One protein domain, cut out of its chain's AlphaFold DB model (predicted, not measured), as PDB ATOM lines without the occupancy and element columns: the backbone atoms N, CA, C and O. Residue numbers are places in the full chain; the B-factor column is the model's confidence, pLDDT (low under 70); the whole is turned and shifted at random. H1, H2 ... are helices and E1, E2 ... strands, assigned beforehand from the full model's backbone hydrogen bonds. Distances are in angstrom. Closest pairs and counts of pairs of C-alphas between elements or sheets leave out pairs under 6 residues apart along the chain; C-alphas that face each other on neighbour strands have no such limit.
ATOM      1  N   LYS A   3      79.851  49.381 -48.570       88.00
ATOM      2  CA  LYS A   3      79.985  50.705 -47.964       88.00
ATOM      3  C   LYS A   3      78.737  51.045 -47.158       88.00
ATOM      4  O   LYS A   3      77.625  50.942 -47.672       88.00
ATOM      5  N   PHE A   4      78.924  51.486 -45.918       89.19
ATOM      6  CA  PHE A   4      77.838  51.878 -45.021       89.19
ATOM      7  C   PHE A   4      78.102  53.260 -44.431       89.19
ATOM      8  O   PHE A   4      79.160  53.501 -43.854       89.19
ATOM      9  N   THR A   5      77.118  54.155 -44.513       91.88
ATOM     10  CA  THR A   5      77.181  55.476 -43.873       91.88
ATOM     11  C   THR A   5      76.015  55.627 -42.921       91.88
ATOM     12  O   THR A   5      74.878  55.569 -43.365       91.88
ATOM     13  N   ASN A   6      76.256  55.838 -41.630       93.75
ATOM     14  CA  ASN A   6      75.168  55.994 -40.662       93.75
ATOM     15  C   ASN A   6      74.573  57.412 -40.735       93.75
ATOM     16  O   ASN A   6      75.206  58.378 -40.315       93.75
ATOM     17  N   TYR A   7      73.339  57.531 -41.222       90.62
ATOM     18  CA  TYR A   7      72.625  58.813 -41.337       90.62
ATOM     19  C   TYR A   7      71.721  59.124 -40.144       90.62
ATOM     20  O   TYR A   7      70.973  60.101 -40.163       90.62
ATOM     21  N   THR A   8      71.761  58.294 -39.105       90.62
ATOM     22  CA  THR A   8      70.870  58.401 -37.950       90.62
ATOM     23  C   THR A   8      71.606  58.867 -36.697       90.62
ATOM     24  O   THR A   8      72.825  58.704 -36.589       90.62
ATOM     25  N   PRO A   9      70.885  59.433 -35.712       92.75
ATOM     26  CA  PRO A   9      71.448  59.685 -34.394       92.75
ATOM     27  C   PRO A   9      71.868  58.385 -33.691       92.75
ATOM     28  O   PRO A   9      71.156  57.377 -33.723       92.75
ATOM     29  N   GLY A  10      72.997  58.448 -32.985       93.56
ATOM     30  CA  GLY A  10      73.589  57.327 -32.254       93.56
ATOM     31  C   GLY A  10      74.362  56.323 -33.130       93.56
ATOM     32  O   GLY A  10      74.124  56.225 -34.335       93.56
ATOM     33  N   PRO A  11      75.315  55.575 -32.546       93.94
ATOM     34  CA  PRO A  11      76.070  54.563 -33.276       93.94
ATOM     35  C   PRO A  11      75.158  53.410 -33.708       93.94
ATOM     36  O   PRO A  11      74.289  52.969 -32.950       93.94
ATOM     37  N   LYS A  12      75.371  52.900 -34.922       94.62
ATOM     38  CA  LYS A  12      74.637  51.749 -35.462       94.62
ATOM     39  C   LYS A  12      75.583  50.594 -35.735       94.62
ATOM     40  O   LYS A  12      76.678  50.797 -36.248       94.62
ATOM     41  N   GLY A  13      75.154  49.395 -35.356       92.00
ATOM     42  CA  GLY A  13      75.900  48.163 -35.574       92.00
ATOM     43  C   GLY A  13      75.557  47.527 -36.919       92.00
ATOM     44  O   GLY A  13      74.386  47.493 -37.292       92.00
ATOM     45  N   VAL A  14      76.567  47.001 -37.606       91.00
ATOM     46  CA  VAL A  14      76.448  46.158 -38.803       91.00
ATOM     47  C   VAL A  14      77.133  44.825 -38.515       91.00
ATOM     48  O   VAL A  14      78.280  44.806 -38.055       91.00
ATOM     49  N   ARG A  15      76.445  43.702 -38.754       92.69
ATOM     50  CA  ARG A  15      77.026  42.365 -38.570       92.69
ATOM     51  C   ARG A  15      77.883  41.991 -39.788       92.69
ATOM     52  O   ARG A  15      77.377  41.561 -40.817       92.69
ATOM     53  N   THR A  16      79.193  42.143 -39.671       92.12
ATOM     54  CA  THR A  16      80.151  41.664 -40.682       92.12
ATOM     55  C   THR A  16      80.465  40.183 -40.473       92.12
ATOM     56  O   THR A  16      80.097  39.606 -39.442       92.12
ATOM     57  N   VAL A  17      81.137  39.557 -41.440       90.38
ATOM     58  CA  VAL A  17      81.626  38.169 -41.302       90.38
ATOM     59  C   VAL A  17      82.667  38.046 -40.188       90.38
ATOM     60  O   VAL A  17      82.671  37.044 -39.478       90.38
ATOM     61  N   ASP A  18      83.471  39.090 -39.977       88.56
ATOM     62  CA  ASP A  18      84.517  39.128 -38.947       88.56
ATOM     63  C   ASP A  18      83.986  39.529 -37.562       88.56
ATOM     64  O   ASP A  18      84.636  39.304 -36.539       88.56
ATOM     65  N   GLY A  19      82.788  40.116 -37.498       90.31
ATOM     66  CA  GLY A  19      82.164  40.517 -36.242       90.31
ATOM     67  C   GLY A  19      81.230  41.718 -36.341       90.31
ATOM     68  O   GLY A  19      80.856  42.189 -37.412       90.31
ATOM     69  N   LEU A  20      80.802  42.222 -35.188       92.69
ATOM     70  CA  LEU A  20      79.951  43.407 -35.130       92.69
ATOM     71  C   LEU A  20      80.804  44.674 -35.267       92.69
ATOM     72  O   LEU A  20      81.685  44.913 -34.443       92.69
ATOM     73  N   VAL A  21      80.495  45.506 -36.259       92.19
ATOM     74  CA  VAL A  21      81.147  46.804 -36.472       92.19
ATOM     75  C   VAL A  21      80.171  47.921 -36.136       92.19
ATOM     76  O   VAL A  21      79.038  47.920 -36.609       92.19
ATOM     77  N   PHE A  22      80.609  48.892 -35.334       94.12
ATOM     78  CA  PHE A  22      79.824  50.085 -35.026       94.12
ATOM     79  C   PHE A  22      80.246  51.262 -35.901       94.12
ATOM     80  O   PHE A  22      81.428  51.576 -36.013       94.12
ATOM     81  N   ILE A  23      79.257  51.937 -36.478       93.00
ATOM     82  CA  ILE A  23      79.433  53.116 -37.320       93.00
ATOM     83  C   ILE A  23      78.816  54.305 -36.585       93.00
ATOM     84  O   ILE A  23      77.609  54.329 -36.314       93.00
ATOM     85  N   ALA A  24      79.649  55.280 -36.221       94.62
ATOM     86  CA  ALA A  24      79.201  56.492 -35.541       94.62
ATOM     87  C   ALA A  24      78.284  57.346 -36.445       94.62
ATOM     88  O   ALA A  24      78.322  57.200 -37.667       94.62
ATOM     89  N   PRO A  25      77.453  58.243 -35.882       95.25
ATOM     90  CA  PRO A  25      76.625  59.156 -36.673       95.25
ATOM     91  C   PRO A  25      77.458  59.967 -37.667       95.25
ATOM     92  O   PRO A  25      78.450  60.585 -37.287       95.25
ATOM     93  N   GLY A  26      77.062  59.964 -38.935       92.38
ATOM     94  CA  GLY A  26      77.768  60.649 -40.018       92.38
ATOM     95  C   GLY A  26      79.067  59.974 -40.471       92.38
ATOM     96  O   GLY A  26      79.646  60.411 -41.462       92.38
ATOM     97  N   GLN A  27      79.518  58.911 -39.799       92.56
ATOM     98  CA  GLN A  27      80.679  58.140 -40.227       92.56
ATOM     99  C   GLN A  27      80.306  57.233 -41.398       92.56
ATOM    100  O   GLN A  27      79.224  56.638 -41.446       92.56
ATOM    101  N   THR A  28      81.257  57.095 -42.313       91.56
ATOM    102  CA  THR A  28      81.248  56.106 -43.381       91.56
ATOM    103  C   THR A  28      82.292  55.043 -43.071       91.56
ATOM    104  O   THR A  28      83.453  55.374 -42.842       91.56
ATOM    105  N   SER A  29      81.880  53.779 -43.069       88.88
ATOM    106  CA  SER A  29      82.791  52.637 -43.069       88.88
ATOM    107  C   SER A  29      82.800  52.016 -44.459       88.88
ATOM    108  O   SER A  29      81.747  51.674 -45.011       88.88
ATOM    109  N   GLU A  30      83.994  51.914 -45.025       87.56
ATOM    110  CA  GLU A  30      84.251  51.318 -46.332       87.56
ATOM    111  C   GLU A  30      84.752  49.881 -46.149       87.56
ATOM    112  O   GLU A  30      85.158  49.489 -45.055       87.56
ATOM    113  N   ASP A  31      84.653  49.088 -47.212       85.50
ATOM    114  CA  ASP A  31      85.199  47.732 -47.288       85.50
ATOM    115  C   ASP A  31      84.713  46.726 -46.232       85.50
ATOM    116  O   ASP A  31      85.401  45.758 -45.913       85.50
ATOM    117  N   LEU A  32      83.483  46.887 -45.732       86.88
ATOM    118  CA  LEU A  32      82.905  45.917 -44.803       86.88
ATOM    119  C   LEU A  32      82.504  44.643 -45.542       86.88
ATOM    120  O   LEU A  32      81.746  44.679 -46.519       86.88
ATOM    121  N   ASP A  33      82.989  43.506 -45.056       90.56
ATOM    122  CA  ASP A  33      82.565  42.211 -45.559       90.56
ATOM    123  C   ASP A  33      81.294  41.762 -44.827       90.56
ATOM    124  O   ASP A  33      81.278  41.504 -43.625       90.56
ATOM    125  N   VAL A  34      80.173  41.761 -45.542       88.81
ATOM    126  CA  VAL A  34      78.841  41.479 -45.001       88.81
ATOM    127  C   VAL A  34      78.151  40.462 -45.890       88.81
ATOM    128  O   VAL A  34      78.234  40.528 -47.117       88.81
ATOM    129  N   SER A  35      77.421  39.537 -45.271       88.94
ATOM    130  CA  SER A  35      76.598  38.592 -46.025       88.94
ATOM    131  C   SER A  35      75.489  39.316 -46.798       88.94
ATOM    132  O   SER A  35      75.010  40.375 -46.385       88.94
ATOM    133  N   GLU A  36      75.007  38.720 -47.890       83.56
ATOM    134  CA  GLU A  36      73.886  39.284 -48.655       83.56
ATOM    135  C   GLU A  36      72.609  39.447 -47.817       83.56
ATOM    136  O   GLU A  36      71.848  40.397 -48.017       83.56
ATOM    137  N   GLY A  37      72.371  38.527 -46.875       86.44
ATOM    138  CA  GLY A  37      71.236  38.595 -45.954       86.44
ATOM    139  C   GLY A  37      71.323  39.814 -45.040       86.44
ATOM    140  O   GLY A  37      70.348  40.557 -44.912       86.44
ATOM    141  N   GLU A  38      72.508  40.071 -44.485       86.25
ATOM    142  CA  GLU A  38      72.747  41.253 -43.656       86.25
ATOM    143  C   GLU A  38      72.647  42.539 -44.475       86.25
ATOM    144  O   GLU A  38      72.018  43.501 -44.043       86.25
ATOM    145  N   LEU A  39      73.203  42.558 -45.688       85.94
ATOM    146  CA  LEU A  39      73.117  43.720 -46.568       85.94
ATOM    147  C   LEU A  39      71.654  44.079 -46.878       85.94
ATOM    148  O   LEU A  39      71.282  45.253 -46.839       85.94
ATOM    149  N   LYS A  40      70.808  43.076 -47.151       86.69
ATOM    150  CA  LYS A  40      69.362  43.264 -47.352       86.69
ATOM    151  C   LYS A  40      68.683  43.785 -46.084       86.69
ATOM    152  O   LYS A  40      67.917  44.745 -46.170       86.69
ATOM    153  N   ALA A  41      68.987  43.206 -44.921       86.56
ATOM    154  CA  ALA A  41      68.435  43.644 -43.640       86.56
ATOM    155  C   ALA A  41      68.826  45.095 -43.316       86.56
ATOM    156  O   ALA A  41      67.964  45.923 -43.028       86.56
ATOM    157  N   ALA A  42      70.107  45.437 -43.451       86.19
ATOM    158  CA  ALA A  42      70.632  46.770 -43.192       86.19
ATOM    159  C   ALA A  42      70.022  47.824 -44.129       86.19
ATOM    160  O   ALA A  42      69.627  48.894 -43.662       86.19
ATOM    161  N   LYS A  43      69.848  47.515 -45.424       84.50
ATOM    162  CA  LYS A  43      69.133  48.393 -46.371       84.50
ATOM    163  C   LYS A  43      67.669  48.598 -45.974       84.50
ATOM    164  O   LYS A  43      67.176  49.721 -46.063       84.50
ATOM    165  N   ALA A  44      66.995  47.553 -45.493       87.25
ATOM    166  CA  ALA A  44      65.604  47.633 -45.050       87.25
ATOM    167  C   ALA A  44      65.416  48.499 -43.791       87.25
ATOM    168  O   ALA A  44      64.352  49.089 -43.621       87.25
ATOM    169  N   THR A  45      66.437  48.630 -42.931       88.19
ATOM    170  CA  THR A  45      66.360  49.526 -41.757       88.19
ATOM    171  C   THR A  45      66.320  51.010 -42.119       88.19
ATOM    172  O   THR A  45      65.869  51.825 -41.316       88.19
ATOM    173  N   GLY A  46      66.853  51.387 -43.286       86.25
ATOM    174  CA  GLY A  46      67.042  52.784 -43.674       86.25
ATOM    175  C   GLY A  46      68.115  53.540 -42.875       86.25
ATOM    176  O   GLY A  46      68.302  54.728 -43.114       86.25
TER     177      GLY A  46
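What this domain is: This is residues 3 to 46 of the 73 residues of an uncharacterized protein of viral metagenome (UniProt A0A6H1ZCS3). Two short two-stranded ribbons, E1 with E4 and E2 with E3, stand opposite each other and come together near Thr 5, Ile 23 and Ser 29, with residues 6 to 11 and 24 to 27 passing between them at that end. After E4 the printed part turns at the other end, and the single helix H1 folds back past E2. The 44 printed residues hold four named strands and one named helix, in the order E1, E2, E3, E4, H1; the class is mixed, and both sheets are antiparallel. The whole is compact, with a radius of gyration of the C-alphas of 9.6 A and spans of 24 by 20 by 14 A.

Where its parts are: E1, residues 3 to 5, begins at C-alpha 3 (79.985, 50.705, -47.964) and is 6.9 A long. E2, residues 12 to 15, measures 10.2 A and E3, residues 20 to 23, 10.0 A. E4, residues 28 to 32, is 10.4 A. H1, residues 36 to 45, runs 14.5 A to C-alpha 45 at (66.360, 49.526, -41.757).

How they stand to each other: E1 and E4 are antiparallel neighbours at 157 degrees, with N 29 and O 4 2.8 A apart, within hydrogen-bond range. E2 and E3 form a hairpin at 148 degrees, with N 14 and O 21 at 2.8 A. Between the sheets, the closest C-alphas of E1 and E3 are those of Thr 5 and Ile 23, 7.3 A apart. E2 and E4 are apart. The closest C-alphas of E2 and H1 are those of Arg 15 and Glu 38, 6.7 A apart. H1 is apart from E1 and from E3. In H1 every O i to N i+4 pair is within hydrogen-bond range.

The domain as a whole: The two C-alphas farthest apart, those of Pro 9 and Glu 36, are 25.0 A from each other. The printed part has no cut and no long link. Its mean pLDDT is 90.0, and no printed residue is under 70.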